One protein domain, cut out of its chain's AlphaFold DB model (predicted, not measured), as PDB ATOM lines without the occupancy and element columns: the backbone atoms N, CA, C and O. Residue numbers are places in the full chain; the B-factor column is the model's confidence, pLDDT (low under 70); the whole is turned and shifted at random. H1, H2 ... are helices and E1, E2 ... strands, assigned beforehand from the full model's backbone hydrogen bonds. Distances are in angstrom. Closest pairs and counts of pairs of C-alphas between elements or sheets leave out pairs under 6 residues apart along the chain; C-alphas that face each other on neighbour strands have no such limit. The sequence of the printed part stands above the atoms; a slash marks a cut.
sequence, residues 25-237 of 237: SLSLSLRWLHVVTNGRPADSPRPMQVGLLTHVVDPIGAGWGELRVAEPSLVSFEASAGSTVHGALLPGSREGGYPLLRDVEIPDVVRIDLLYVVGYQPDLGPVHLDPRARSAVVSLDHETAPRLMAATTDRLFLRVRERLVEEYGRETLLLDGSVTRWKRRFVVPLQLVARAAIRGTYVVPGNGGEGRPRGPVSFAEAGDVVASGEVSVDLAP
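Overview. This is residues 25 to 237 of the 237 residues of an uncharacterized protein of Acidobacteria bacterium (UniProt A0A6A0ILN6). Two strongly twisted sheets stand face to face as a sandwich, E3 E2 E6 E9 E8 E7 against E1 E4 E5 E10 E13, and the hairpin of E11 and E12 lengthens it at one end. The first sheet also curls round one short helix, H1, away from the second sheet. You have 213 residues with thirteen named strands and one named helix, in the order E1 to E7, H1, E8 to E13; the class is mostly strand. The six-stranded sheet is mixed, in the order E3, E2, E6, E9, E8, E7; the other is branched, its pairs antiparallel. The whole is compact, with a radius of gyration of the C-alphas of 17.8 A, yet elongated, spanning 61 by 38 by 30 A.

Along the chain. Find C-alpha 25 at (-33.275, 23.712, 23.222); from there E1 runs 29.5 A to residue 35, bending by 52 degrees at residue 32. Next come E2, residues 48 to 57, E3, 73 to 79, E4, 84 to 86, and E5, 98 to 106. E6, residues 109 to 119, covers 31.7 A; E7, 136 to 139, H1, 145 to 150, and E8, 156 to 160, follow. E9, residues 163 to 176, starts at C-alpha 163 (-30.400, 10.300, 49.097), covers 33.4 A and bends by 80 degrees at residue 166. Then read E10, 185 to 193, E11, 198 to 204, E12, 212 to 220, and E13, 225 to 236, which ends at C-alpha 236 (-31.088, 23.193, 18.750).

Arrangement. Look first at E1: E4 and E5 lie on one side of it and E13 on the other, with N 33 and O 85 at 2.8 A, N 26 and O 104 at 2.8 A, and N 27 and O 234 at 2.9 A. E10 is antiparallel to E13, N 188 and O 231 at 2.8 A. In the other sheet E2 and E3 form a hairpin, N 50 and O 77 at 2.8 A. E6 is antiparallel to E2, N 53 and O 115 at 2.9 A, and to E9, N 112 and O 173 at 2.8 A. E8 and E9 form a hairpin, N 158 and O 165 at 2.8 A. E7, H1 and E8 make a strand-helix-strand unit, two parallel neighbour strands with a helix between, its crossover right-handed; N 159 and O 138 are 2.7 A apart. H1 is on this sheet, and its O i to N i+4 pairs are within hydrogen-bond range. Between the sheets, the closest C-alphas of E9 and E10, Gly 169 and Val 193, are 4.6 A apart. In the hairpin of E11 and E12, N 202 and O 214 are 2.9 A apart.

Size, cuts and confidence. The C-alphas farthest apart, Trp 182 and Gly 208, are 62.7 A apart. The printed part has no cut. The long links are E1 to E2, E2 to E3, E4 to E5 and E6 to E7. Mean pLDDT of the printed part is 76.9; among the residues under 70 are 59 to 71 and 124 to 156.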
ATOM      1  N   SER A  25     -33.224  24.929  22.430       87.31
ATOM      2  CA  SER A  25     -33.275  23.712  23.222       87.31
ATOM      3  C   SER A  25     -31.849  23.226  23.502       87.31
ATOM      4  O   SER A  25     -31.033  23.086  22.587       87.31
ATOM      5  N   LEU A  26     -31.539  23.003  24.780       88.56
ATOM      6  CA  LEU A  26     -30.242  22.573  25.294       88.56
ATOM      7  C   LEU A  26     -30.284  21.103  25.718       88.56
ATOM      8  O   LEU A  26     -31.067  20.709  26.584       88.56
ATOM      9  N   SER A  27     -29.343  20.322  25.198       90.69
ATOM     10  CA  SER A  27     -29.017  18.987  25.697       90.69
ATOM     11  C   SER A  27     -27.563  18.936  26.164       90.69
ATOM     12  O   SER A  27     -26.660  19.444  25.499       90.69
ATOM     13  N   LEU A  28     -27.328  18.313  27.319       91.88
ATOM     14  CA  LEU A  28     -26.001  18.166  27.919       91.88
ATOM     15  C   LEU A  28     -25.750  16.689  28.194       91.88
ATOM     16  O   LEU A  28     -26.557  16.060  28.876       91.88
ATOM     17  N   SER A  29     -24.635  16.138  27.715       94.19
ATOM     18  CA  SER A  29     -24.280  14.736  27.964       94.19
ATOM     19  C   SER A  29     -22.853  14.577  28.477       94.19
ATOM     20  O   SER A  29     -21.907  15.109  27.906       94.19
ATOM     21  N   LEU A  30     -22.677  13.790  29.534       95.06
ATOM     22  CA  LEU A  30     -21.381  13.367  30.045       95.06
ATOM     23  C   LEU A  30     -20.709  12.411  29.057       95.06
ATOM     24  O   LEU A  30     -21.241  11.336  28.770       95.06
ATOM     25  N   ARG A  31     -19.512  12.759  28.580       95.31
ATOM     26  CA  ARG A  31     -18.691  11.864  27.753       95.31
ATOM     27  C   ARG A  31     -17.840  10.962  28.624       95.31
ATOM     28  O   ARG A  31     -17.866   9.743  28.454       95.31
ATOM     29  N   TRP A  32     -17.116  11.551  29.565       95.56
ATOM     30  CA  TRP A  32     -16.338  10.828  30.561       95.56
ATOM     31  C   TRP A  32     -16.044  11.712  31.774       95.56
ATOM     32  O   TRP A  32     -16.081  12.938  31.682       95.56
ATOM     33  N   LEU A  33     -15.749  11.072  32.903       96.69
ATOM     34  CA  LEU A  33     -15.332  11.707  34.146       96.69
ATOM     35  C   LEU A  33     -14.206  10.889  34.780       96.69
ATOM     36  O   LEU A  33     -14.390   9.715  35.084       96.69
ATOM     37  N   HIS A  34     -13.058  11.507  34.992       97.19
ATOM     38  CA  HIS A  34     -11.988  10.994  35.829       97.19
ATOM     39  C   HIS A  34     -12.198  11.459  37.272       97.19
ATOM     40  O   HIS A  34     -12.302  12.658  37.541       97.19
ATOM     41  N   VAL A  35     -12.276  10.506  38.195       95.06
ATOM     42  CA  VAL A  35     -12.514  10.744  39.618       95.06
ATOM     43  C   VAL A  35     -11.174  10.823  40.330       95.06
ATOM     44  O   VAL A  35     -10.506   9.805  40.484       95.06
ATOM     45  N   VAL A  36     -10.784  12.012  40.791       94.44
ATOM     46  CA  VAL A  36      -9.527  12.184  41.536       94.44
ATOM     47  C   VAL A  36      -9.715  11.720  42.977       94.44
ATOM     48  O   VAL A  36      -8.938  10.910  43.477       94.44
ATOM     49  N   THR A  37     -10.799  12.157  43.619       90.88
ATOM     50  CA  THR A  37     -11.194  11.725  44.964       90.88
ATOM     51  C   THR A  37     -12.680  11.408  44.996       90.88
ATOM     52  O   THR A  37     -13.481  12.102  44.382       90.88
ATOM     53  N   ASN A  38     -13.056  10.352  45.714       88.94
ATOM     54  CA  ASN A  38     -14.444   9.936  45.913       88.94
ATOM     55  C   ASN A  38     -14.848   9.974  47.398       88.94
ATOM     56  O   ASN A  38     -15.776   9.275  47.802       88.94
ATOM     57  N   GLY A  39     -14.099  10.715  48.223       83.62
ATOM     58  CA  GLY A  39     -14.310  10.795  49.672       83.62
ATOM     59  C   GLY A  39     -13.704   9.654  50.486       83.62
ATOM     60  O   GLY A  39     -13.825   9.651  51.708       83.62
ATOM     61  N   ARG A  40     -13.023   8.693  49.847       83.12
ATOM     62  CA  ARG A  40     -12.195   7.692  50.533       83.12
ATOM     63  C   ARG A  40     -10.714   8.052  50.418       83.12
ATOM     64  O   ARG A  40     -10.288   8.572  49.388       83.12
ATOM     65  N   PRO A  41      -9.904   7.737  51.438       77.69
ATOM     66  CA  PRO A  41      -8.464   7.889  51.338       77.69
ATOM     67  C   PRO A  41      -7.869   6.827  50.409       77.69
ATOM     68  O   PRO A  41      -8.376   5.707  50.304       77.69
ATOM     69  N   ALA A  42      -6.754   7.176  49.768       73.88
ATOM     70  CA  ALA A  42      -6.088   6.324  48.782       73.88
ATOM     71  C   ALA A  42      -5.627   4.966  49.343       73.88
ATOM     72  O   ALA A  42      -5.481   4.011  48.587       73.88
ATOM     73  N   ASP A  43      -5.417   4.862  50.659       72.62
ATOM     74  CA  ASP A  43      -5.013   3.628  51.339       72.62
ATOM     75  C   ASP A  43      -6.184   2.692  51.688       72.62
ATOM     76  O   ASP A  43      -5.972   1.577  52.168       72.62
ATOM     77  N   SER A  44      -7.422   3.114  51.421       71.00
ATOM     78  CA  SER A  44      -8.625   2.291  51.535       71.00
ATOM     79  C   SER A  44      -9.546   2.506  50.323       71.00
ATOM     80  O   SER A  44     -10.683   2.967  50.472       71.00
ATOM     81  N   PRO A  45      -9.067   2.201  49.099       69.50
ATOM     82  CA  PRO A  45      -9.814   2.484  47.887       69.50
ATOM     83  C   PRO A  45     -11.027   1.560  47.816       69.50
ATOM     84  O   PRO A  45     -10.911   0.334  47.764       69.50
ATOM     85  N   ARG A  46     -12.215   2.160  47.810       82.38
ATOM     86  CA  ARG A  46     -13.476   1.468  47.554       82.38
ATOM     87  C   ARG A  46     -14.311   2.289  46.585       82.38
ATOM     88  O   ARG A  46     -14.268   3.521  46.674       82.38
ATOM     89  N   PRO A  47     -15.079   1.634  45.702       87.81
ATOM     90  CA  PRO A  47     -16.095   2.324  44.935       87.81
ATOM     91  C   PRO A  47     -17.074   3.016  45.884       87.81
ATOM     92  O   PRO A  47     -17.545   2.427  46.855       87.81
ATOM     93  N   MET A  48     -17.354   4.279  45.596       88.12
ATOM     94  CA  MET A  48     -18.369   5.076  46.269       88.12
ATOM     95  C   MET A  48     -19.408   5.481  45.239       88.12
ATOM     96  O   MET A  48     -19.092   5.630  44.056       88.12
ATOM     97  N   GLN A  49     -20.642   5.697  45.684       89.31
ATOM     98  CA  GLN A  49     -21.630   6.350  44.841       89.31
ATOM     99  C   GLN A  49     -21.204   7.806  44.661       89.31
ATOM    100  O   GLN A  49     -21.250   8.584  45.605       89.31
ATOM    101  N   VAL A  50     -20.790   8.172  43.458       90.81
ATOM    102  CA  VAL A  50     -20.467   9.548  43.078       90.81
ATOM    103  C   VAL A  50     -21.489  10.025  42.060       90.81
ATOM    104  O   VAL A  50     -22.234   9.220  41.492       90.81
ATOM    105  N   GLY A  51     -21.550  11.324  41.809       89.94
ATOM    106  CA  GLY A  51     -22.463  11.847  40.812       89.94
ATOM    107  C   GLY A  51     -22.163  13.257  40.355       89.94
ATOM    108  O   GLY A  51     -21.342  13.967  40.934       89.94
ATOM    109  N   LEU A  52     -22.872  13.642  39.300       89.88
ATOM    110  CA  LEU A  52     -22.941  15.011  38.817       89.88
ATOM    111  C   LEU A  52     -24.365  15.505  38.996       89.88
ATOM    112  O   LEU A  52     -25.306  14.960  38.411       89.88
ATOM    113  N   LEU A  53     -24.505  16.535  39.818       86.44
ATOM    114  CA  LEU A  53     -25.716  17.322  39.894       86.44
ATOM    115  C   LEU A  53     -25.593  18.481  38.905       86.44
ATOM    116  O   LEU A  53     -24.638  19.248  38.970       86.44
ATOM    117  N   THR A  54     -26.552  18.604  37.997       85.88
ATOM    118  CA  THR A  54     -26.581  19.666  36.987       85.88
ATOM    119  C   THR A  54     -27.761  20.589  37.237       85.88
ATOM    120  O   THR A  54     -28.883  20.119  37.441       85.88
ATOM    121  N   HIS A  55     -27.519  21.896  37.188       82.31
ATOM    122  CA  HIS A  55     -28.541  22.921  37.346       82.31
ATOM    123  C   HIS A  55     -28.379  24.023  36.298       82.31
ATOM    124  O   HIS A  55     -27.271  24.476  36.021       82.31
ATOM    125  N   VAL A  56     -29.497  24.461  35.722       79.75
ATOM    126  CA  VAL A  56     -29.531  25.475  34.667       79.75
ATOM    127  C   VAL A  56     -30.162  26.744  35.223       79.75
ATOM    128  O   VAL A  56     -31.312  26.742  35.658       79.75
ATOM    129  N   VAL A  57     -29.394  27.827  35.204       76.75
ATOM    130  CA  VAL A  57     -29.759  29.128  35.758       76.75
ATOM    131  C   VAL A  57     -29.774  30.162  34.655       76.75
ATOM    132  O   VAL A  57     -28.847  30.267  33.857       76.75
ATOM    133  N   ASP A  58     -30.796  30.998  34.667       74.62
ATOM    134  CA  ASP A  58     -30.828  32.212  33.879       74.62
ATOM    135  C   ASP A  58     -30.036  33.341  34.583       74.62
ATOM    136  O   ASP A  58     -30.487  33.853  35.614       74.62
ATOM    137  N   PRO A  59     -28.869  33.768  34.060       66.69
ATOM    138  CA  PRO A  59     -27.992  34.707  34.758       66.69
ATOM    139  C   PRO A  59     -28.495  36.158  34.745       66.69
ATOM    140  O   PRO A  59     -28.040  36.962  35.553       66.69
ATOM    141  N   ILE A  60     -29.421  36.514  33.848       67.88
ATOM    142  CA  ILE A  60     -29.905  37.898  33.675       67.88
ATOM    143  C   ILE A  60     -31.142  38.161  34.560       67.88
ATOM    144  O   ILE A  60     -31.453  39.303  34.891       67.88
ATOM    145  N   GLY A  61     -31.827  37.104  35.016       55.09
ATOM    146  CA  GLY A  61     -33.082  37.181  35.776       55.09
ATOM    147  C   GLY A  61     -32.982  37.683  37.225       55.09
ATOM    148  O   GLY A  61     -34.012  37.810  37.884       55.09
ATOM    149  N   ALA A  62     -31.790  38.009  37.742       48.94
ATOM    150  CA  ALA A  62     -31.597  38.380  39.153       48.94
ATOM    151  C   ALA A  62     -32.310  39.684  39.590       48.94
ATOM    152  O   ALA A  62     -32.375  39.968  40.783       48.94
ATOM    153  N   GLY A  63     -32.871  40.463  38.657       45.91
ATOM    154  CA  GLY A  63     -33.718  41.619  38.972       45.91
ATOM    155  C   GLY A  63     -35.229  41.345  38.987       45.91
ATOM    156  O   GLY A  63     -35.967  42.116  39.589       45.91
ATOM    157  N   TRP A  64     -35.708  40.282  38.331       39.75
ATOM    158  CA  TRP A  64     -37.138  40.082  38.056       39.75
ATOM    159  C   TRP A  64     -37.458  38.594  37.873       39.75
ATOM    160  O   TRP A  64     -37.578  38.128  36.748       39.75
ATOM    161  N   GLY A  65     -37.621  37.867  38.983       40.78
ATOM    162  CA  GLY A  65     -38.116  36.486  38.998       40.78
ATOM    163  C   GLY A  65     -37.142  35.468  38.395       40.78
ATOM    164  O   GLY A  65     -36.898  35.457  37.196       40.78
ATOM    165  N   GLU A  66     -36.609  34.578  39.235       49.50
ATOM    166  CA  GLU A  66     -35.797  33.430  38.817       49.50
ATOM    167  C   GLU A  66     -36.521  32.636  37.718       49.50
ATOM    168  O   GLU A  66     -37.430  31.854  38.003       49.50
ATOM    169  N   LEU A  67     -36.132  32.827  36.456       46.97
ATOM    170  CA  LEU A  67     -36.575  31.954  35.380       46.97
ATOM    171  C   LEU A  67     -35.823  30.631  35.554       46.97
ATOM    172  O   LEU A  67     -34.629  30.517  35.270       46.97
ATOM    173  N   ARG A  68     -36.522  29.658  36.134       56.66
ATOM    174  CA  ARG A  68     -36.033  28.301  36.371       56.66
ATOM    175  C   ARG A  68     -36.216  27.519  35.091       56.66
ATOM    176  O   ARG A  68     -37.344  27.328  34.649       56.66
ATOM    177  N   VAL A  69     -35.106  27.122  34.487       56.94
ATOM    178  CA  VAL A  69     -35.143  26.570  33.137       56.94
ATOM    179  C   VAL A  69     -35.360  25.050  33.145       56.94
ATOM    180  O   VAL A  69     -36.034  24.525  32.267       56.94
ATOM    181  N   ALA A  70     -34.856  24.337  34.162       65.50
ATOM    182  CA  ALA A  70     -35.053  22.891  34.308       65.50
ATOM    183  C   ALA A  70     -34.945  22.403  35.758       65.50
ATOM    184  O   ALA A  70     -34.298  23.041  36.595       65.50
ATOM    185  N   GLU A  71     -35.563  21.250  36.045       66.81
ATOM    186  CA  GLU A  71     -35.328  20.499  37.284       66.81
ATOM    187  C   GLU A  71     -33.847  20.147  37.414       66.81
ATOM    188  O   GLU A  71     -33.236  19.703  36.434       66.81
ATOM    189  N   PRO A  72     -33.247  20.318  38.607       71.44
ATOM    190  CA  PRO A  72     -31.916  19.799  38.844       71.44
ATOM    191  C   PRO A  72     -31.867  18.296  38.559       71.44
ATOM    192  O   PRO A  72     -32.696  17.523  39.045       71.44
ATOM    193  N   SER A  73     -30.862  17.875  37.802       78.38
ATOM    194  CA  SER A  73     -30.673  16.478  37.417       78.38
ATOM    195  C   SER A  73     -29.469  15.905  38.150       78.38
ATOM    196  O   SER A  73     -28.369  16.444  38.034       78.38
ATOM    197  N   LEU A  74     -29.668  14.828  38.915       82.50
ATOM    198  CA  LEU A  74     -28.585  14.074  39.550       82.50
ATOM    199  C   LEU A  74     -28.383  12.752  38.820       82.50
ATOM    200  O   LEU A  74     -29.258  11.884  38.827       82.50
ATOM    201  N   VAL A  75     -27.181  12.573  38.285       84.12
ATOM    202  CA  VAL A  75     -26.722  11.301  37.731       84.12
ATOM    203  C   VAL A  75     -25.695  10.714  38.675       84.12
ATOM    204  O   VAL A  75     -24.710  11.373  38.992       84.12
ATOM    205  N   SER A  76     -25.919   9.478  39.115       86.94
ATOM    206  CA  SER A  76     -25.048   8.797  40.072       86.94
ATOM    207  C   SER A  76     -24.553   7.457  39.545       86.94
ATOM    208  O   SER A  76     -25.337   6.700  38.974       86.94
ATOM    209  N   PHE A  77     -23.298   7.127  39.818       89.00
ATOM    210  CA  PHE A  77     -22.647   5.870  39.452       89.00
ATOM    211  C   PHE A  77     -21.611   5.492  40.516       89.00
ATOM    212  O   PHE A  77     -21.230   6.322  41.338       89.00
ATOM    213  N   GLU A  78     -21.181   4.235  40.539       91.12
ATOM    214  CA  GLU A  78     -20.111   3.805  41.440       91.12
ATOM    215  C   GLU A  78     -18.743   4.077  40.816       91.12
ATOM    216  O   GLU A  78     -18.507   3.742  39.656       91.12
ATOM    217  N   ALA A  79     -17.840   4.687  41.583       91.56
ATOM    218  CA  ALA A  79     -16.483   4.973  41.136       91.56
ATOM    219  C   ALA A  79     -15.489   4.981  42.301       91.56
ATOM    220  O   ALA A  79     -15.806   5.408  43.415       91.56
ATOM    221  N   SER A  80     -14.266   4.539  42.017       91.62
ATOM    222  CA  SER A  80     -13.116   4.636  42.924       91.62
ATOM    223  C   SER A  80     -12.284   5.882  42.612       91.62
ATOM    224  O   SER A  80     -12.289   6.363  41.478       91.62
ATOM    225  N   ALA A  81     -11.510   6.372  43.580       90.94
ATOM    226  CA  ALA A  81     -10.444   7.336  43.302       90.94
ATOM    227  C   ALA A  81      -9.469   6.788  42.237       90.94
ATOM    228  O   ALA A  81      -9.132   5.602  42.243       90.94
ATOM    229  N   GLY A  82      -9.061   7.639  41.296       92.00
ATOM    230  CA  GLY A  82      -8.234   7.305  40.132       92.00
ATOM    231  C   GLY A  82      -8.978   6.623  38.975       92.00
ATOM    232  O   GLY A  82      -8.369   6.358  37.939       92.00
ATOM    233  N   SER A  83     -10.273   6.322  39.112       93.62
ATOM    234  CA  SER A  83     -11.044   5.669  38.045       93.62
ATOM    235  C   SER A  83     -11.577   6.666  37.013       93.62
ATOM    236  O   SER A  83     -11.849   7.825  37.325       93.62
ATOM    237  N   THR A  84     -11.759   6.201  35.775       95.75
ATOM    238  CA  THR A  84     -12.438   6.962  34.719       95.75
ATOM    239  C   THR A  84     -13.752   6.285  34.365       95.75
ATOM    240  O   THR A  84     -13.787   5.114  33.991       95.75
ATOM    241  N   VAL A  85     -14.841   7.040  34.461       93.31
ATOM    242  CA  VAL A  85     -16.187   6.617  34.087       93.31
ATOM    243  C   VAL A  85     -16.500   7.171  32.711       93.31
ATOM    244  O   VAL A  85     -16.527   8.382  32.516       93.31
ATOM    245  N   HIS A  86     -16.762   6.296  31.745       93.69
ATOM    246  CA  HIS A  86     -17.175   6.701  30.403       93.69
ATOM    247  C   HIS A  86     -18.701   6.740  30.321       93.69
ATOM    248  O   HIS A  86     -19.362   5.722  30.514       93.69
ATOM    249  N   GLY A  87     -19.273   7.896  29.984       89.38
ATOM    250  CA  GLY A  87     -20.722   8.087  29.916       89.38
ATOM    251  C   GLY A  87     -21.405   7.180  28.890       89.38
ATOM    252  O   GLY A  87     -22.527   6.744  29.111       89.38
ATOM    253  N   ALA A  88     -20.708   6.803  27.815       90.69
ATOM    254  CA  ALA A  88     -21.210   5.826  26.847       90.69
ATOM    255  C   ALA A  88     -21.466   4.432  27.459       90.69
ATOM    256  O   ALA A  88     -22.309   3.695  26.951       90.69
ATOM    257  N   LEU A  89     -20.777   4.082  28.551       89.69
ATOM    258  CA  LEU A  89     -20.896   2.787  29.230       89.69
ATOM    259  C   LEU A  89     -21.946   2.786  30.351       89.69
ATOM    260  O   LEU A  89     -22.212   1.741  30.940       89.69
ATOM    261  N   LEU A  90     -22.536   3.941  30.669       88.25
ATOM    262  CA  LEU A  90     -23.543   4.045  31.720       88.25
ATOM    263  C   LEU A  90     -24.927   3.576  31.215       88.25
ATOM    264  O   LEU A  90     -25.296   3.876  30.076       88.25
ATOM    265  N   PRO A  91     -25.738   2.888  32.044       85.81
ATOM    266  CA  PRO A  91     -27.059   2.402  31.638       85.81
ATOM    267  C   PRO A  91     -28.005   3.530  31.209       85.81
ATOM    268  O   PRO A  91     -28.352   4.388  32.013       85.81
ATOM    269  N   GLY A  92     -28.473   3.513  29.958       85.31
ATOM    270  CA  GLY A  92     -29.324   4.579  29.404       85.31
ATOM    271  C   GLY A  92     -28.558   5.684  28.665       85.31
ATOM    272  O   GLY A  92     -29.136   6.737  28.373       85.31
ATOM    273  N   SER A  93     -27.281   5.440  28.356       85.88
ATOM    274  CA  SER A  93     -26.475   6.258  27.452       85.88
ATOM    275  C   SER A  93     -27.076   6.347  26.043       85.88
ATOM    276  O   SER A  93     -27.899   5.530  25.622       85.88
ATOM    277  N   ARG A  94     -26.685   7.394  25.313       82.25
ATOM    278  CA  ARG A  94     -27.066   7.650  23.920       82.25
ATOM    279  C   ARG A  94     -25.832   8.032  23.104       82.25
ATOM    280  O   ARG A  94     -24.725   8.157  23.632       82.25
ATOM    281  N   GLU A  95     -26.023   8.226  21.803       75.94
ATOM    282  CA  GLU A  95     -25.003   8.824  20.945       75.94
ATOM    283  C   GLU A  95     -24.557  10.173  21.538       75.94
ATOM    284  O   GLU A  95     -25.382  11.042  21.807       75.94
ATOM    285  N   GLY A  96     -23.258  10.324  21.810       71.56
ATOM    286  CA  GLY A  96     -22.698  11.519  22.456       71.56
ATOM    287  C   GLY A  96     -22.442  11.413  23.967       71.56
ATOM    288  O   GLY A  96     -21.718  12.260  24.493       71.56
ATOM    289  N   GLY A  97     -22.931  10.368  24.652       87.88
ATOM    290  CA  GLY A  97     -22.620  10.084  26.061       87.88
ATOM    291  C   GLY A  97     -23.842   9.798  26.939       87.88
ATOM    292  O   GLY A  97     -24.913   9.429  26.456       87.88
ATOM    293  N   TYR A  98     -23.680   9.950  28.256       90.69
ATOM    294  CA  TYR A  98     -24.789   9.840  29.201       90.69
ATOM    295  C   TYR A  98     -25.493  11.192  29.354       90.69
ATOM    296  O   TYR A  98     -24.843  12.160  29.738       90.69
ATOM    297  N   PRO A  99     -26.804  11.294  29.121       90.56
ATOM    298  CA  PRO A  99     -27.498  12.574  29.168       90.56
ATOM    299  C   PRO A  99     -27.666  13.075  30.607       90.56
ATOM    300  O   PRO A  99     -28.303  12.424  31.431       90.56
ATOM    301  N   LEU A 100     -27.116  14.256  30.878       89.38
ATOM    302  CA  LEU A 100     -27.281  15.008  32.122       89.38
ATOM    303  C   LEU A 100     -28.554  15.861  32.080       89.38
ATOM    304  O   LEU A 100     -29.300  15.906  33.056       89.38
ATOM    305  N   LEU A 101     -28.816  16.494  30.934       88.06
ATOM    306  CA  LEU A 101     -30.004  17.296  30.636       88.06
ATOM    307  C   LEU A 101     -30.495  16.959  29.230       88.06
ATOM    308  O   LEU A 101     -29.687  16.620  28.360       88.06
ATOM    309  N   ARG A 102     -31.804  17.071  28.998       87.69
ATOM    310  CA  ARG A 102     -32.405  16.818  27.687       87.69
ATOM    311  C   ARG A 102     -33.431  17.882  27.364       87.69
ATOM    312  O   ARG A 102     -34.312  18.130  28.181       87.69
ATOM    313  N   ASP A 103     -33.300  18.427  26.166       85.62
ATOM    314  CA  ASP A 103     -34.283  19.284  25.511       85.62
ATOM    315  C   ASP A 103     -34.802  20.433  26.394       85.62
ATOM    316  O   ASP A 103     -35.995  20.723  26.448       85.62
ATOM    317  N   VAL A 104     -33.890  21.065  27.137       85.94
ATOM    318  CA  VAL A 104     -34.206  22.153  28.064       85.94
ATOM    319  C   VAL A 104     -34.327  23.458  27.281       85.94
ATOM    320  O   VAL A 104     -33.341  23.924  26.713       85.94
ATOM    321  N   GLU A 105     -35.511  24.066  27.262       83.81
ATOM    322  CA  GLU A 105     -35.737  25.349  26.587       83.81
ATOM    323  C   GLU A 105     -35.015  26.489  27.307       83.81
ATOM    324  O   GLU A 105     -35.433  26.891  28.384       83.81
ATOM    325  N   ILE A 106     -33.956  27.040  26.718       81.44
ATOM    326  CA  ILE A 106     -33.136  28.099  27.315       81.44
ATOM    327  C   ILE A 106     -33.330  29.454  26.603       81.44
ATOM    328  O   ILE A 106     -33.620  29.516  25.399       81.44
ATOM    329  N   PRO A 107     -33.132  30.576  27.324       80.56
ATOM    330  CA  PRO A 107     -32.957  31.887  26.703       80.56
ATOM    331  C   PRO A 107     -31.606  31.974  25.964       80.56
ATOM    332  O   PRO A 107     -30.805  31.043  25.987       80.56
ATOM    333  N   ASP A 108     -31.318  33.124  25.346       80.06
ATOM    334  CA  ASP A 108     -30.058  33.338  24.616       80.06
ATOM    335  C   ASP A 108     -28.800  33.194  25.482       80.06
ATOM    336  O   ASP A 108     -27.757  32.834  24.960       80.06
ATOM    337  N   VAL A 109     -28.858  33.463  26.789       80.88
ATOM    338  CA  VAL A 109     -27.707  33.299  27.690       80.88
ATOM    339  C   VAL A 109     -28.127  32.492  28.900       80.88
ATOM    340  O   VAL A 109     -29.114  32.832  29.558       80.88
ATOM    341  N   VAL A 110     -27.355  31.459  29.220       84.12
ATOM    342  CA  VAL A 110     -27.630  30.576  30.350       84.12
ATOM    343  C   VAL A 110     -26.350  30.203  31.088       84.12
ATOM    344  O   VAL A 110     -25.284  30.051  30.495       84.12
ATOM    345  N   ARG A 111     -26.456  30.054  32.405       85.56
ATOM    346  CA  ARG A 111     -25.402  29.542  33.274       85.56
ATOM    347  C   ARG A 111     -25.740  28.105  33.654       85.56
ATOM    348  O   ARG A 111     -26.847  27.836  34.106       85.56
ATOM    349  N   ILE A 112     -24.798  27.188  33.495       86.56
ATOM    350  CA  ILE A 112     -24.943  25.790  33.900       86.56
ATOM    351  C   ILE A 112     -23.989  25.545  35.059       86.56
ATOM    352  O   ILE A 112     -22.778  25.662  34.896       86.56
ATOM    353  N   ASP A 113     -24.535  25.200  36.216       85.62
ATOM    354  CA  ASP A 113     -23.761  24.796  37.383       85.62
ATOM    355  C   ASP A 113     -23.698  23.260  37.423       85.62
ATOM    356  O   ASP A 113     -24.732  22.585  37.409       85.62
ATOM    357  N   LEU A 114     -22.483  22.708  37.455       89.12
ATOM    358  CA  LEU A 114     -22.208  21.284  37.628       89.12
ATOM    359  C   LEU A 114     -21.534  21.059  38.976       89.12
ATOM    360  O   LEU A 114     -20.504  21.663  39.274       89.12
ATOM    361  N   LEU A 115     -22.110  20.186  39.793       88.19
ATOM    362  CA  LEU A 115     -21.596  19.848  41.111       88.19
ATOM    363  C   LEU A 115     -21.198  18.381  41.146       88.19
ATOM    364  O   LEU A 115     -22.021  17.493  40.918       88.19
ATOM    365  N   TYR A 116     -19.938  18.142  41.482       91.81
ATOM    366  CA  TYR A 116     -19.438  16.828  41.831       91.81
ATOM    367  C   TYR A 116     -19.882  16.487  43.247       91.81
ATOM    368  O   TYR A 116     -19.557  17.209  44.193       91.81
ATOM    369  N   VAL A 117     -20.628  15.395  43.385       89.38
ATOM    370  CA  VAL A 117     -21.168  14.959  44.671       89.38
ATOM    371  C   VAL A 117     -20.771  13.530  45.003       89.38
ATOM    372  O   VAL A 117     -20.655  12.678  44.122       89.38
ATOM    373  N   VAL A 118     -20.619  13.255  46.294       88.19
ATOM    374  CA  VAL A 118     -20.357  11.919  46.839       88.19
ATOM    375  C   VAL A 118     -21.520  11.524  47.746       88.19
ATOM    376  O   VAL A 118     -21.954  12.296  48.594       88.19
ATOM    377  N   GLY A 119     -22.060  10.324  47.558       83.44
ATOM    378  CA  GLY A 119     -23.101   9.753  48.404       83.44
ATOM    379  C   GLY A 119     -22.575   9.462  49.804       83.44
ATOM    380  O   GLY A 119     -21.541   8.810  49.961       83.44
ATOM    381  N   TYR A 120     -23.300   9.924  50.821       74.88
ATOM    382  CA  TYR A 120     -22.915   9.703  52.209       74.88
ATOM    383  C   TYR A 120     -23.059   8.219  52.578       74.88
ATOM    384  O   TYR A 120     -24.115   7.621  52.362       74.88
ATOM    385  N   GLN A 121     -22.013   7.636  53.170       72.44
ATOM    386  CA  GLN A 121     -22.054   6.291  53.746       72.44
ATOM    387  C   GLN A 121     -21.769   6.343  55.254       72.44
ATOM    388  O   GLN A 121     -20.886   7.092  55.674       72.44
ATOM    389  N   PRO A 122     -22.466   5.539  56.082       66.31
ATOM    390  CA  PRO A 122     -22.273   5.545  57.535       66.31
ATOM    391  C   PRO A 122     -20.833   5.263  57.990       66.31
ATOM    392  O   PRO A 122     -20.407   5.748  59.035       66.31
ATOM    393  N   ASP A 123     -20.070   4.492  57.217       70.75
ATOM    394  CA  ASP A 123     -18.689   4.128  57.534       70.75
ATOM    395  C   ASP A 123     -17.662   5.189  57.110       70.75
ATOM    396  O   ASP A 123     -16.480   5.040  57.401       70.75
ATOM    397  N   LEU A 124     -18.080   6.294  56.490       67.25
ATOM    398  CA  LEU A 124     -17.247   7.493  56.395       67.25
ATOM    399  C   LEU A 124     -17.209   8.271  57.720       67.25
ATOM    400  O   LEU A 124     -16.477   9.241  57.816       67.25
ATOM    401  N   GLY A 125     -17.912   7.841  58.776       64.31
ATOM    402  CA  GLY A 125     -17.902   8.540  60.064       64.31
ATOM    403  C   GLY A 125     -18.333  10.015  59.955       64.31
ATOM    404  O   GLY A 125     -18.762  10.485  58.899       64.31
ATOM    405  N   PRO A 126     -18.264  10.786  61.051       62.06
ATOM    406  CA  PRO A 126     -18.511  12.214  60.981       62.06
ATOM    407  C   PRO A 126     -17.374  12.909  60.227       62.06
ATOM    408  O   PRO A 126     -16.190  12.844  60.576       62.06
ATOM    409  N   VAL A 127     -17.754  13.634  59.188       59.03
ATOM    410  CA  VAL A 127     -16.874  14.551  58.480       59.03
ATOM    411  C   VAL A 127     -16.650  15.778  59.378       59.03
ATOM    412  O   VAL A 127     -17.596  16.490  59.715       59.03
ATOM    413  N   HIS A 128     -15.412  16.007  59.829       55.19
ATOM    414  CA  HIS A 128     -15.083  17.133  60.702       55.19
ATOM    415  C   HIS A 128     -15.187  18.453  59.943       55.19
ATOM    416  O   HIS A 128     -14.449  18.712  58.992       55.19
ATOM    417  N   LEU A 129     -16.108  19.290  60.402       52.44
ATOM    418  CA  LEU A 129     -16.307  20.633  59.889       52.44
ATOM    419  C   LEU A 129     -15.231  21.557  60.453       52.44
ATOM    420  O   LEU A 129     -14.902  21.480  61.639       52.44
ATOM    421  N   ASP A 130     -14.735  22.473  59.624       48.38
ATOM    422  CA  ASP A 130     -14.213  23.721  60.171       48.38
ATOM    423  C   ASP A 130     -15.363  24.367  60.972       48.38
ATOM    424  O   ASP A 130     -16.461  24.500  60.425       48.38
ATOM    425  N   PRO A 131     -15.173  24.754  62.244       44.84
ATOM    426  CA  PRO A 131     -16.206  25.409  63.051       44.84
ATOM    427  C   PRO A 131     -16.839  26.652  62.399       44.84
ATOM    428  O   PRO A 131     -17.897  27.102  62.837       44.84
ATOM    429  N   ARG A 132     -16.201  27.231  61.371       48.47
ATOM    430  CA  ARG A 132     -16.717  28.358  60.580       48.47
ATOM    431  C   ARG A 132     -17.625  27.936  59.417       48.47
ATOM    432  O   ARG A 132     -18.395  28.764  58.930       48.47
ATOM    433  N   ALA A 133     -17.568  26.677  58.989       47.50
ATOM    434  CA  ALA A 133     -18.361  26.151  57.887       47.50
ATOM    435  C   ALA A 133     -19.786  25.817  58.361       47.50
ATOM    436  O   ALA A 133     -20.007  24.938  59.196       47.50
ATOM    437  N   ARG A 134     -20.786  26.524  57.821       47.91
ATOM    438  CA  ARG A 134     -22.201  26.215  58.068       47.91
ATOM    439  C   ARG A 134     -22.599  24.975  57.271       47.91
ATOM    440  O   ARG A 134     -22.855  25.082  56.077       47.91
ATOM    441  N   SER A 135     -22.696  23.829  57.934       48.56
ATOM    442  CA  SER A 135     -23.277  22.623  57.337       48.56
ATOM    443  C   SER A 135     -24.792  22.681  57.386       48.56
ATOM    444  O   SER A 135     -25.387  22.723  58.462       48.56
ATOM    445  N   ALA A 136     -25.417  22.654  56.217       52.94
ATOM    446  CA  ALA A 136     -26.853  22.492  56.081       52.94
ATOM    447  C   ALA A 136     -27.130  21.179  55.342       52.94
ATOM    448  O   ALA A 136     -26.510  20.917  54.312       52.94
ATOM    449  N   VAL A 137     -28.049  20.368  55.875       53.97
ATOM    450  CA  VAL A 137     -28.702  19.297  55.115       53.97
ATOM    451  C   VAL A 137     -29.872  19.938  54.397       53.97
ATOM    452  O   VAL A 137     -30.805  20.397  55.056       53.97
ATOM    453  N   VAL A 138     -29.827  20.000  53.072       52.84
ATOM    454  CA  VAL A 138     -30.861  20.706  52.316       52.84
ATOM    455  C   VAL A 138     -31.508  19.809  51.290       52.84
ATOM    456  O   VAL A 138     -30.825  19.217  50.462       52.84
ATOM    457  N   SER A 139     -32.837  19.715  51.346       56.12
ATOM    458  CA  SER A 139     -33.620  19.132  50.262       56.12
ATOM    459  C   SER A 139     -33.304  19.853  48.965       56.12
ATOM    460  O   SER A 139     -33.385  21.071  48.921       56.12
ATOM    461  N   LEU A 140     -32.945  19.111  47.927       58.00
ATOM    462  CA  LEU A 140     -32.794  19.660  46.596       58.00
ATOM    463  C   LEU A 140     -34.129  19.511  45.868       58.00
ATOM    464  O   LEU A 140     -34.392  18.495  45.224       58.00
ATOM    465  N   ASP A 141     -34.988  20.507  46.039       59.50
ATOM    466  CA  ASP A 141     -36.195  20.680  45.239       59.50
ATOM    467  C   ASP A 141     -36.056  21.908  44.334       59.50
ATOM    468  O   ASP A 141     -35.099  22.687  44.412       59.50
ATOM    469  N   HIS A 142     -37.025  22.069  43.442       51.38
ATOM    470  CA  HIS A 142     -37.052  23.150  42.469       51.38
ATOM    471  C   HIS A 142     -37.008  24.555  43.093       51.38
ATOM    472  O   HIS A 142     -36.558  25.496  42.440       51.38
ATOM    473  N   GLU A 143     -37.476  24.710  44.335       56.72
ATOM    474  CA  GLU A 143     -37.559  25.995  45.032       56.72
ATOM    475  C   GLU A 143     -36.293  26.362  45.793       56.72
ATOM    476  O   GLU A 143     -35.959  27.542  45.927       56.72
ATOM    477  N   THR A 144     -35.576  25.354  46.266       59.28
ATOM    478  CA  THR A 144     -34.413  25.502  47.136       59.28
ATOM    479  C   THR A 144     -33.099  25.415  46.367       59.28
ATOM    480  O   THR A 144     -32.151  26.115  46.726       59.28
ATOM    481  N   ALA A 145     -33.039  24.654  45.268       55.38
ATOM    482  CA  ALA A 145     -31.816  24.455  44.488       55.38
ATOM    483  C   ALA A 145     -31.133  25.766  44.044       55.38
ATOM    484  O   ALA A 145     -29.936  25.904  44.298       55.38
ATOM    485  N   PRO A 146     -31.829  26.779  43.485       50.88
ATOM    486  CA  PRO A 146     -31.171  28.011  43.041       50.88
ATOM    487  C   PRO A 146     -30.520  28.789  44.191       50.88
ATOM    488  O   PRO A 146     -29.384  29.248  44.069       50.88
ATOM    489  N   ARG A 147     -31.200  28.870  45.342       56.81
ATOM    490  CA  ARG A 147     -30.695  29.550  46.546       56.81
ATOM    491  C   ARG A 147     -29.484  28.840  47.143       56.81
ATOM    492  O   ARG A 147     -28.617  29.496  47.706       56.81
ATOM    493  N   LEU A 148     -29.403  27.521  46.988       55.94
ATOM    494  CA  LEU A 148     -28.294  26.695  47.471       55.94
ATOM    495  C   LEU A 148     -27.089  26.726  46.543       55.94
ATOM    496  O   LEU A 148     -25.954  26.769  47.003       55.94
ATOM    497  N   MET A 149     -27.327  26.757  45.234       56.94
ATOM    498  CA  MET A 149     -26.264  26.921  44.248       56.94
ATOM    499  C   MET A 149     -25.690  28.344  44.303       56.94
ATOM    500  O   MET A 149     -24.488  28.526  44.125       56.94
ATOM    501  N   ALA A 150     -26.519  29.346  44.613       52.44
ATOM    502  CA  ALA A 150     -26.082  30.717  44.872       52.44
ATOM    503  C   ALA A 150     -25.445  30.907  46.259       52.44
ATOM    504  O   ALA A 150     -24.686  31.860  46.450       52.44
ATOM    505  N   ALA A 151     -25.723  30.021  47.222       52.88
ATOM    506  CA  ALA A 151     -25.102  30.081  48.534       52.88
ATOM    507  C   ALA A 151     -23.587  29.872  48.397       52.88
ATOM    508  O   ALA A 151     -23.098  28.886  47.846       52.88
ATOM    509  N   THR A 152     -22.825  30.829  48.920       49.31
ATOM    510  CA  THR A 152     -21.361  30.781  49.002       49.31
ATOM    511  C   THR A 152     -20.871  29.909  50.157       49.31
ATOM    512  O   THR A 152     -19.707  30.001  50.518       49.31
ATOM    513  N   THR A 153     -21.748  29.126  50.787       51.84
ATOM    514  CA  THR A 153     -21.402  28.299  51.945       51.84
ATOM    515  C   THR A 153     -20.423  27.199  51.563       51.84
ATOM    516  O   THR A 153     -20.602  26.519  50.557       51.84
ATOM    517  N   ASP A 154     -19.416  27.025  52.414       58.06
ATOM    518  CA  ASP A 154     -18.206  26.251  52.133       58.06
ATOM    519  C   ASP A 154     -18.425  24.730  52.017       58.06
ATOM    520  O   ASP A 154     -17.557  24.040  51.488       58.06
ATOM    521  N   ARG A 155     -19.570  24.187  52.470       60.09
ATOM    522  CA  ARG A 155     -19.945  22.768  52.310       60.09
ATOM    523  C   ARG A 155     -21.462  22.548  52.377       60.09
ATOM    524  O   ARG A 155     -22.126  23.057  53.280       60.09
ATOM    525  N   LEU A 156     -22.003  21.758  51.449       64.62
ATOM    526  CA  LEU A 156     -23.434  21.452  51.333       64.62
ATOM    527  C   LEU A 156     -23.665  19.939  51.415       64.62
ATOM    528  O   LEU A 156     -23.214  19.189  50.547       64.62
ATOM    529  N   PHE A 157     -24.415  19.503  52.432       70.75
ATOM    530  CA  PHE A 157     -25.049  18.190  52.410       70.75
ATOM    531  C   PHE A 157     -26.395  18.346  51.707       70.75
ATOM    532  O   PHE A 157     -27.282  19.067  52.160       70.75
ATOM    533  N   LEU A 158     -26.555  17.689  50.572       68.31
ATOM    534  CA  LEU A 158     -27.751  17.782  49.756       68.31
ATOM    535  C   LEU A 158     -28.571  16.515  49.961       68.31
ATOM    536  O   LEU A 158     -28.091  15.400  49.773       68.31
ATOM    537  N   ARG A 159     -29.834  16.677  50.331       68.38
ATOM    538  CA  ARG A 159     -30.831  15.620  50.262       68.38
ATOM    539  C   ARG A 159     -31.496  15.686  48.893       68.38
ATOM    540  O   ARG A 159     -32.430  16.455  48.685       68.38
ATOM    541  N   VAL A 160     -31.018  14.887  47.949       65.25
ATOM    542  CA  VAL A 160     -31.625  14.767  46.619       65.25
ATOM    543  C   VAL A 160     -32.589  13.587  46.648       65.25
ATOM    544  O   VAL A 160     -32.167  12.432  46.719       65.25
ATOM    545  N   ARG A 161     -33.897  13.875  46.608       70.75
ATOM    546  CA  ARG A 161     -34.957  12.878  46.856       70.75
ATOM    547  C   ARG A 161     -34.745  12.211  48.228       70.75
ATOM    548  O   ARG A 161     -34.763  12.897  49.244       70.75
ATOM    549  N   GLU A 162     -34.502  10.904  48.263       69.56
ATOM    550  CA  GLU A 162     -34.247  10.133  49.491       69.56
ATOM    551  C   GLU A 162     -32.750   9.931  49.787       69.56
ATOM    552  O   GLU A 162     -32.392   9.239  50.737       69.56
ATOM    553  N   ARG A 163     -31.850  10.514  48.983       68.94
ATOM    554  CA  ARG A 163     -30.400  10.300  49.097       68.94
ATOM    555  C   ARG A 163     -29.704  11.505  49.703       68.94
ATOM    556  O   ARG A 163     -29.896  12.624  49.238       68.94
ATOM    557  N   LEU A 164     -28.851  11.256  50.693       76.31
ATOM    558  CA  LEU A 164     -27.933  12.253  51.232       76.31
ATOM    559  C   LEU A 164     -26.611  12.193  50.459       76.31
ATOM    560  O   LEU A 164     -25.964  11.146  50.400       76.31
ATOM    561  N   VAL A 165     -26.222  13.310  49.862       79.31
ATOM    562  CA  VAL A 165     -24.963  13.477  49.133       79.31
ATOM    563  C   VAL A 165     -24.225  14.709  49.649       79.31
ATOM    564  O   VAL A 165     -24.812  15.563  50.308       79.31
ATOM    565  N   GLU A 166     -22.943  14.810  49.346       82.94
ATOM    566  CA  GLU A 166     -22.070  15.904  49.762       82.94
ATOM    567  C   GLU A 166     -21.387  16.524  48.539       82.94
ATOM    568  O   GLU A 166     -20.887  15.790  47.690       82.94
ATOM    569  N   GLU A 167     -21.360  17.858  48.440       85.56
ATOM    570  CA  GLU A 167     -20.615  18.576  47.391       85.56
ATOM    571  C   GLU A 167     -19.102  18.488  47.637       85.56
ATOM    572  O   GLU A 167     -18.607  18.900  48.684       85.56
ATOM    573  N   TYR A 168     -18.375  17.979  46.643       87.81
ATOM    574  CA  TYR A 168     -16.914  17.885  46.649       87.81
ATOM    575  C   TYR A 168     -16.261  18.878  45.692       87.81
ATOM    576  O   TYR A 168     -15.129  19.298  45.907       87.81
ATOM    577  N   GLY A 169     -16.952  19.260  44.624       88.69
ATOM    578  CA  GLY A 169     -16.415  20.220  43.677       88.69
ATOM    579  C   GLY A 169     -17.483  20.806  42.788       88.69
ATOM    580  O   GLY A 169     -18.583  20.265  42.670       88.69
ATOM    581  N   ARG A 170     -17.145  21.923  42.157       89.75
ATOM    582  CA  ARG A 170     -18.066  22.658  41.303       89.75
ATOM    583  C   ARG A 170     -17.364  23.185  40.072       89.75
ATOM    584  O   ARG A 170     -16.193  23.550  40.122       89.75
ATOM    585  N   GLU A 171     -18.133  23.284  39.005       90.81
ATOM    586  CA  GLU A 171     -17.793  24.031  37.813       90.81
ATOM    587  C   GLU A 171     -19.021  24.777  37.303       90.81
ATOM    588  O   GLU A 171     -20.151  24.300  37.416       90.81
ATOM    589  N   THR A 172     -18.795  25.962  36.747       88.88
ATOM    590  CA  THR A 172     -19.852  26.800  36.191       88.88
ATOM    591  C   THR A 172     -19.511  27.125  34.747       88.88
ATOM    592  O   THR A 172     -18.468  27.709  34.461       88.88
ATOM    593  N   LEU A 173     -20.422  26.787  33.841       88.31
ATOM    594  CA  LEU A 173     -20.326  27.096  32.421       88.31
ATOM    595  C   LEU A 173     -21.263  28.257  32.095       88.31
ATOM    596  O   LEU A 173     -22.417  28.262  32.518       88.31
ATOM    597  N   LEU A 174     -20.791  29.226  31.316       86.56
ATOM    598  CA  LEU A 174     -21.634  30.279  30.753       86.56
ATOM    599  C   LEU A 174     -21.781  30.028  29.254       86.56
ATOM    600  O   LEU A 174     -20.790  30.024  28.526       86.56
ATOM    601  N   LEU A 175     -23.012  29.806  28.806       84.06
ATOM    602  CA  LEU A 175     -23.333  29.614  27.400       84.06
ATOM    603  C   LEU A 175     -24.022  30.860  26.856       84.06
ATOM    604  O   LEU A 175     -25.032  31.305  27.401       84.06
ATOM    605  N   ASP A 176     -23.483  31.383  25.758       78.88
ATOM    606  CA  ASP A 176     -24.041  32.504  25.008       78.88
ATOM    607  C   ASP A 176     -24.448  32.039  23.599       78.88
ATOM    608  O   ASP A 176     -23.615  31.749  22.735       78.88
ATOM    609  N   GLY A 177     -25.760  31.978  23.386       64.69
ATOM    610  CA  GLY A 177     -26.470  31.626  22.160       64.69
ATOM    611  C   GLY A 177     -26.142  32.518  20.964       64.69
ATOM    612  O   GLY A 177     -26.306  32.099  19.819       64.69
ATOM    613  N   SER A 178     -25.643  33.739  21.190       65.44
ATOM    614  CA  SER A 178     -25.183  34.625  20.115       65.44
ATOM    615  C   SER A 178     -23.828  34.186  19.544       65.44
ATOM    616  O   SER A 178     -23.596  34.316  18.338       65.44
ATOM    617  N   VAL A 179     -22.978  33.579  20.380       57.81
ATOM    618  CA  VAL A 179     -21.643  33.069  20.024       57.81
ATOM    619  C   VAL A 179     -21.729  31.657  19.427       57.81
ATOM    620  O   VAL A 179     -20.980  31.316  18.510       57.81
ATOM    621  N   THR A 180     -22.688  30.840  19.872       58.75
ATOM    622  CA  THR A 180     -22.846  29.437  19.442       58.75
ATOM    623  C   THR A 180     -23.606  29.242  18.125       58.75
ATOM    624  O   THR A 180     -23.692  28.110  17.640       58.75
ATOM    625  N   ARG A 181     -24.073  30.315  17.458       56.56
ATOM    626  CA  ARG A 181     -24.784  30.247  16.155       56.56
ATOM    627  C   ARG A 181     -24.043  29.475  15.056       56.56
ATOM    628  O   ARG A 181     -24.678  28.990  14.124       56.56
ATOM    629  N   TRP A 182     -22.724  29.338  15.169       53.47
ATOM    630  CA  TRP A 182     -21.873  28.688  14.170       53.47
ATOM    631  C   TRP A 182     -21.561  27.219  14.478       53.47
ATOM    632  O   TRP A 182     -21.128  26.489  13.587       53.47
ATOM    633  N   LYS A 183     -21.790  26.755  15.714       66.81
ATOM    634  CA  LYS A 183     -21.494  25.378  16.124       66.81
ATOM    635  C   LYS A 183     -22.529  24.879  17.133       66.81
ATOM    636  O   LYS A 183     -22.434  25.137  18.326       66.81
ATOM    637  N   ARG A 184     -23.499  24.113  16.624       79.25
ATOM    638  CA  ARG A 184     -24.618  23.544  17.399       79.25
ATOM    639  C   ARG A 184     -24.214  22.433  18.368       79.25
ATOM    640  O   ARG A 184     -24.965  22.147  19.284       79.25
ATOM    641  N   ARG A 185     -23.043  21.821  18.170       86.81
ATOM    642  CA  ARG A 185     -22.495  20.755  19.017       86.81
ATOM    643  C   ARG A 185     -21.052  21.058  19.372       86.81
ATOM    644  O   ARG A 185     -20.213  21.201  18.479       86.81
ATOM    645  N   PHE A 186     -20.728  21.101  20.655       88.12
ATOM    646  CA  PHE A 186     -19.353  21.289  21.109       88.12
ATOM    647  C   PHE A 186     -19.046  20.460  22.352       88.12
ATOM    648  O   PHE A 186     -19.939  20.002  23.057       88.12
ATOM    649  N   VAL A 187     -17.756  20.214  22.568       91.19
ATOM    650  CA  VAL A 187     -17.248  19.487  23.731       91.19
ATOM    651  C   VAL A 187     -16.597  20.503  24.651       91.19
ATOM    652  O   VAL A 187     -15.796  21.318  24.194       91.19
ATOM    653  N   VAL A 188     -16.966  20.450  25.924       92.00
ATOM    654  CA  VAL A 188     -16.441  21.317  26.972       92.00
ATOM    655  C   VAL A 188     -15.657  20.439  27.947       92.00
ATOM    656  O   VAL A 188     -16.237  19.487  28.485       92.00
ATOM    657  N   PRO A 189     -14.351  20.694  28.144       94.62
ATOM    658  CA  PRO A 189     -13.611  20.046  29.215       94.62
ATOM    659  C   PRO A 189     -14.148  20.535  30.559       94.62
ATOM    660  O   PRO A 189     -14.508  21.700  30.688       94.62
ATOM    661  N   LEU A 190     -14.183  19.636  31.535       94.69
ATOM    662  CA  LEU A 190     -14.608  19.916  32.895       94.69
ATOM    663  C   LEU A 190     -13.426  19.844  33.864       94.69
ATOM    664  O   LEU A 190     -12.644  18.886  33.830       94.69
ATOM    665  N   GLN A 191     -13.352  20.810  34.771       96.31
ATOM    666  CA  GLN A 191     -12.528  20.810  35.972       96.31
ATOM    667  C   GLN A 191     -13.399  21.138  37.187       96.31
ATOM    668  O   GLN A 191     -13.684  22.296  37.488       96.31
ATOM    669  N   LEU A 192     -13.801  20.099  37.916       94.88
ATOM    670  CA  LEU A 192     -14.607  20.232  39.123       94.88
ATOM    671  C   LEU A 192     -13.659  20.478  40.290       94.88
ATOM    672  O   LEU A 192     -12.887  19.596  40.674       94.88
ATOM    673  N   VAL A 193     -13.714  21.692  40.829       92.56
ATOM    674  CA  VAL A 193     -12.752  22.181  41.821       92.56
ATOM    675  C   VAL A 193     -13.401  22.269  43.197       92.56
ATOM    676  O   VAL A 193     -14.517  22.781  43.335       92.56
ATOM    677  N   ALA A 194     -12.701  21.785  44.222       89.44
ATOM    678  CA  ALA A 194     -13.105  21.933  45.611       89.44
ATOM    679  C   ALA A 194     -13.079  23.409  46.018       89.44
ATOM    680  O   ALA A 194     -12.068  24.099  45.885       89.44
ATOM    681  N   ARG A 195     -14.193  23.915  46.551       82.69
ATOM    682  CA  ARG A 195     -14.289  25.317  46.995       82.69
ATOM    683  C   ARG A 195     -13.688  25.557  48.379       82.69
ATOM    684  O   ARG A 195     -13.332  26.686  48.696       82.69
ATOM    685  N   ALA A 196     -13.581  24.504  49.179       78.88
ATOM    686  CA  ALA A 196     -13.058  24.517  50.536       78.88
ATOM    687  C   ALA A 196     -12.336  23.197  50.824       78.88
ATOM    688  O   ALA A 196     -12.492  22.226  50.086       78.88
ATOM    689  N   ALA A 197     -11.572  23.151  51.915       82.00
ATOM    690  CA  ALA A 197     -10.948  21.913  52.357       82.00
ATOM    691  C   ALA A 197     -12.000  20.881  52.801       82.00
ATOM    692  O   ALA A 197     -12.891  21.164  53.609       82.00
ATOM    693  N   ILE A 198     -11.852  19.657  52.309       80.56
ATOM    694  CA  ILE A 198     -12.741  18.522  52.532       80.56
ATOM    695  C   ILE A 198     -12.028  17.575  53.487       80.56
ATOM    696  O   ILE A 198     -11.210  16.757  53.081       80.56
ATOM    697  N   ARG A 199     -12.316  17.695  54.783       80.94
ATOM    698  CA  ARG A 199     -11.719  16.851  55.833       80.94
ATOM    699  C   ARG A 199     -12.770  16.004  56.513       80.94
ATOM    700  O   ARG A 199     -13.891  16.472  56.686       80.94
ATOM    701  N   GLY A 200     -12.413  14.797  56.936       77.31
ATOM    702  CA  GLY A 200     -13.313  13.931  57.690       77.31
ATOM    703  C   GLY A 200     -12.613  12.827  58.461       77.31
ATOM    704  O   GLY A 200     -11.392  12.690  58.412       77.31
ATOM    705  N   THR A 201     -13.391  12.066  59.220       75.69
ATOM    706  CA  THR A 201     -12.946  10.738  59.650       75.69
ATOM    707  C   THR A 201     -13.366   9.717  58.606       75.69
ATOM    708  O   THR A 201     -14.005  10.063  57.625       75.69
ATOM    709  N   TYR A 202     -12.926   8.480  58.753       75.81
ATOM    710  CA  TYR A 202     -13.515   7.325  58.094       75.81
ATOM    711  C   TYR A 202     -13.314   6.121  59.005       75.81
ATOM    712  O   TYR A 202     -12.367   6.073  59.790       75.81
ATOM    713  N   VAL A 203     -14.213   5.153  58.939       73.88
ATOM    714  CA  VAL A 203     -14.150   3.930  59.731       73.88
ATOM    715  C   VAL A 203     -13.408   2.880  58.915       73.88
ATOM    716  O   VAL A 203     -13.888   2.404  57.888       73.88
ATOM    717  N   VAL A 204     -12.213   2.515  59.372       72.38
ATOM    718  CA  VAL A 204     -11.451   1.412  58.781       72.38
ATOM    719  C   VAL A 204     -12.096   0.100  59.236       72.38
ATOM    720  O   VAL A 204     -12.215  -0.100  60.448       72.38
ATOM    721  N   PRO A 205     -12.487  -0.810  58.325       65.94
ATOM    722  CA  PRO A 205     -13.003  -2.121  58.705       65.94
ATOM    723  C   PRO A 205     -11.963  -2.885  59.536       65.94
ATOM    724  O   PRO A 205     -10.837  -3.087  59.086       65.94
ATOM    725  N   GLY A 206     -12.322  -3.290  60.755       65.00
ATOM    726  CA  GLY A 206     -11.475  -4.136  61.595       65.00
ATOM    727  C   GLY A 206     -11.651  -5.619  61.258       65.00
ATOM    728  O   GLY A 206     -12.735  -6.041  60.859       65.00
ATOM    729  N   ASN A 207     -10.622  -6.435  61.507       58.34
ATOM    730  CA  ASN A 207     -10.650  -7.896  61.305       58.34
ATOM    731  C   ASN A 207     -11.641  -8.657  62.228       58.34
ATOM    732  O   ASN A 207     -11.651  -9.882  62.225       58.34
ATOM    733  N   GLY A 208     -12.469  -7.954  63.013       59.56
ATOM    734  CA  GLY A 208     -13.428  -8.524  63.969       59.56
ATOM    735  C   GLY A 208     -14.782  -7.802  64.024       59.56
ATOM    736  O   GLY A 208     -15.473  -7.902  65.028       59.56
ATOM    737  N   GLY A 209     -15.155  -7.050  62.981       56.12
ATOM    738  CA  GLY A 209     -16.477  -6.411  62.869       56.12
ATOM    739  C   GLY A 209     -16.590  -5.007  63.478       56.12
ATOM    740  O   GLY A 209     -17.341  -4.190  62.953       56.12
ATOM    741  N   GLU A 210     -15.794  -4.669  64.495       60.03
ATOM    742  CA  GLU A 210     -15.684  -3.287  64.981       60.03
ATOM    743  C   GLU A 210     -14.628  -2.519  64.180       60.03
ATOM    744  O   GLU A 210     -13.423  -2.781  64.261       60.03
ATOM    745  N   GLY A 211     -15.086  -1.578  63.356       69.00
ATOM    746  CA  GLY A 211     -14.202  -0.666  62.642       69.00
ATOM    747  C   GLY A 211     -13.647   0.426  63.556       69.00
ATOM    748  O   GLY A 211     -14.307   0.860  64.498       69.00
ATOM    749  N   ARG A 212     -12.425   0.892  63.279       73.25
ATOM    750  CA  ARG A 212     -11.796   1.986  64.039       73.25
ATOM    751  C   ARG A 212     -11.877   3.291  63.249       73.25
ATOM    752  O   ARG A 212     -11.505   3.284  62.073       73.25
ATOM    753  N   PRO A 213     -12.322   4.406  63.857       72.88
ATOM    754  CA  PRO A 213     -12.281   5.699  63.194       72.88
ATOM    755  C   PRO A 213     -10.824   6.119  62.977       72.88
ATOM    756  O   PRO A 213      -9.982   5.990  63.867       72.88
ATOM    757  N   ARG A 214     -10.528   6.640  61.791       76.44
ATOM    758  CA  ARG A 214      -9.240   7.222  61.423       76.44
ATOM    759  C   ARG A 214      -9.472   8.637  60.908       76.44
ATOM    760  O   ARG A 214     -10.307   8.845  60.032       76.44
ATOM    761  N   GLY A 215      -8.758   9.613  61.469       74.12
ATOM    762  CA  GLY A 215      -8.842  11.015  61.054       74.12
ATOM    763  C   GLY A 215      -8.464  12.027  62.147       74.12
ATOM    764  O   GLY A 215      -8.067  11.609  63.237       74.12
ATOM    765  N   PRO A 216      -8.577  13.339  61.852       74.62
ATOM    766  CA  PRO A 216      -9.072  13.901  60.589       74.62
ATOM    767  C   PRO A 216      -8.106  13.655  59.417       74.62
ATOM    768  O   PRO A 216      -6.905  13.886  59.532       74.62
ATOM    769  N   VAL A 217      -8.636  13.181  58.290       80.75
ATOM    770  CA  VAL A 217      -7.928  13.034  57.009       80.75
ATOM    771  C   VAL A 217      -8.416  14.117  56.056       80.75
ATOM    772  O   VAL A 217      -9.608  14.425  56.038       80.75
ATOM    773  N   SER A 218      -7.498  14.701  55.286       84.69
ATOM    774  CA  SER A 218      -7.848  15.588  54.175       84.69
ATOM    775  C   SER A 218      -8.099  14.765  52.914       84.69
ATOM    776  O   SER A 218      -7.247  13.974  52.511       84.69
ATOM    777  N   PHE A 219      -9.282  14.923  52.328       84.81
ATOM    778  CA  PHE A 219      -9.693  14.301  51.069       84.81
ATOM    779  C   PHE A 219      -9.459  15.219  49.864       84.81
ATOM    780  O   PHE A 219      -9.317  14.709  48.754       84.81
ATOM    781  N   ALA A 220      -9.454  16.538  50.088       87.88
ATOM    782  CA  ALA A 220      -9.094  17.593  49.139       87.88
ATOM    783  C   ALA A 220      -8.862  18.913  49.895       87.88
ATOM    784  O   ALA A 220      -9.489  19.155  50.930       87.88
ATOM    785  N   GLU A 221      -8.017  19.790  49.371       88.19
ATOM    786  CA  GLU A 221      -7.888  21.178  49.809       88.19
ATOM    787  C   GLU A 221      -8.655  22.127  48.871       88.19
ATOM    788  O   GLU A 221      -9.079  21.769  47.772       88.19
ATOM    789  N   ALA A 222      -8.878  23.365  49.322       87.69
ATOM    790  CA  ALA A 222      -9.526  24.374  48.490       87.69
ATOM    791  C   ALA A 222      -8.679  24.661  47.238       87.69
ATOM    792  O   ALA A 222      -7.493  24.966  47.349       87.69
ATOM    793  N   GLY A 223      -9.299  24.612  46.059       88.94
ATOM    794  CA  GLY A 223      -8.623  24.774  44.772       88.94
ATOM    795  C   GLY A 223      -8.171  23.464  44.125       88.94
ATOM    796  O   GLY A 223      -7.800  23.483  42.952       88.94
ATOM    797  N   ASP A 224      -8.256  22.332  44.828       93.88
ATOM    798  CA  ASP A 224      -7.918  21.036  44.245       93.88
ATOM    799  C   ASP A 224      -8.966  20.603  43.215       93.88
ATOM    800  O   ASP A 224     -10.177  20.728  43.425       93.88
ATOM    801  N   VAL A 225      -8.503  20.026  42.106       95.81
ATOM    802  CA  VAL A 225      -9.373  19.324  41.159       95.81
ATOM    803  C   VAL A 225      -9.773  17.988  41.779       95.81
ATOM    804  O   VAL A 225      -8.941  17.102  41.959       95.81
ATOM    805  N   VAL A 226     -11.059  17.827  42.084       94.25
ATOM    806  CA  VAL A 226     -11.604  16.595  42.684       94.25
ATOM    807  C   VAL A 226     -12.133  15.616  41.640       94.25
ATOM    808  O   VAL A 226     -12.188  14.406  41.874       94.25
ATOM    809  N   ALA A 227     -12.484  16.133  40.465       96.56
ATOM    810  CA  ALA A 227     -12.813  15.360  39.281       96.56
ATOM    811  C   ALA A 227     -12.581  16.213  38.027       96.56
ATOM    812  O   ALA A 227     -12.725  17.434  38.047       96.56
ATOM    813  N   SER A 228     -12.248  15.571  36.915       97.38
ATOM    814  CA  SER A 228     -12.081  16.231  35.616       97.38
ATOM    815  C   SER A 228     -12.757  15.410  34.536       97.38
ATOM    816  O   SER A 228     -12.781  14.188  34.638       97.38
ATOM    817  N   GLY A 229     -13.295  16.029  33.496       96.12
ATOM    818  CA  GLY A 229     -14.106  15.296  32.532       96.12
ATOM    819  C   GLY A 229     -14.310  16.009  31.216       96.12
ATOM    820  O   GLY A 229     -13.656  16.998  30.907       96.12
ATOM    821  N   GLU A 230     -15.277  15.509  30.464       96.31
ATOM    822  CA  GLU A 230     -15.813  16.181  29.290       96.31
ATOM    823  C   GLU A 230     -17.325  16.017  29.233       96.31
ATOM    824  O   GLU A 230     -17.862  14.917  29.417       96.31
ATOM    825  N   VAL A 231     -18.000  17.098  28.860       94.38
ATOM    826  CA  VAL A 231     -19.408  17.084  28.463       94.38
ATOM    827  C   VAL A 231     -19.547  17.512  27.012       94.38
ATOM    828  O   VAL A 231     -18.805  18.358  26.516       94.38
ATOM    829  N   SER A 232     -20.503  16.914  26.314       93.50
ATOM    830  CA  SER A 232     -21.005  17.429  25.051       93.50
ATOM    831  C   SER A 232     -22.208  18.326  25.315       93.50
ATOM    832  O   SER A 232     -23.083  17.994  26.117       93.50
ATOM    833  N   VAL A 233     -22.223  19.472  24.646       91.56
ATOM    834  CA  VAL A 233     -23.309  20.445  24.654       91.56
ATOM    835  C   VAL A 233     -23.899  20.482  23.255       91.56
ATOM    836  O   VAL A 233     -23.178  20.745  22.290       91.56
ATOM    837  N   ASP A 234     -25.201  20.240  23.171       90.06
ATOM    838  CA  ASP A 234     -25.998  20.318  21.954       90.06
ATOM    839  C   ASP A 234     -27.044  21.427  22.092       90.06
ATOM    840  O   ASP A 234     -27.812  21.454  23.051       90.06
ATOM    841  N   LEU A 235     -27.064  22.336  21.117       87.75
ATOM    842  CA  LEU A 235     -28.009  23.441  21.003       87.75
ATOM    843  C   LEU A 235     -28.818  23.295  19.712       87.75
ATOM    844  O   LEU A 235     -28.265  23.318  18.605       87.75
ATOM    845  N   ALA A 236     -30.132  23.177  19.851       84.50
ATOM    846  CA  ALA A 236     -31.088  23.193  18.750       84.50
ATOM    847  C   ALA A 236     -31.923  24.486  18.798       84.50
ATOM    848  O   ALA A 236     -32.215  24.947  19.895       84.50
ATOM    849  N   PRO A 237     -32.246  25.115  17.657       76.44
ATOM    850  CA  PRO A 237     -33.161  26.258  17.612       76.44
ATOM    851  C   PRO A 237     -34.620  25.852  17.855       76.44
ATOM    852  O   PRO A 237     -34.933  24.652  17.674       76.44
TER     853      PRO A 237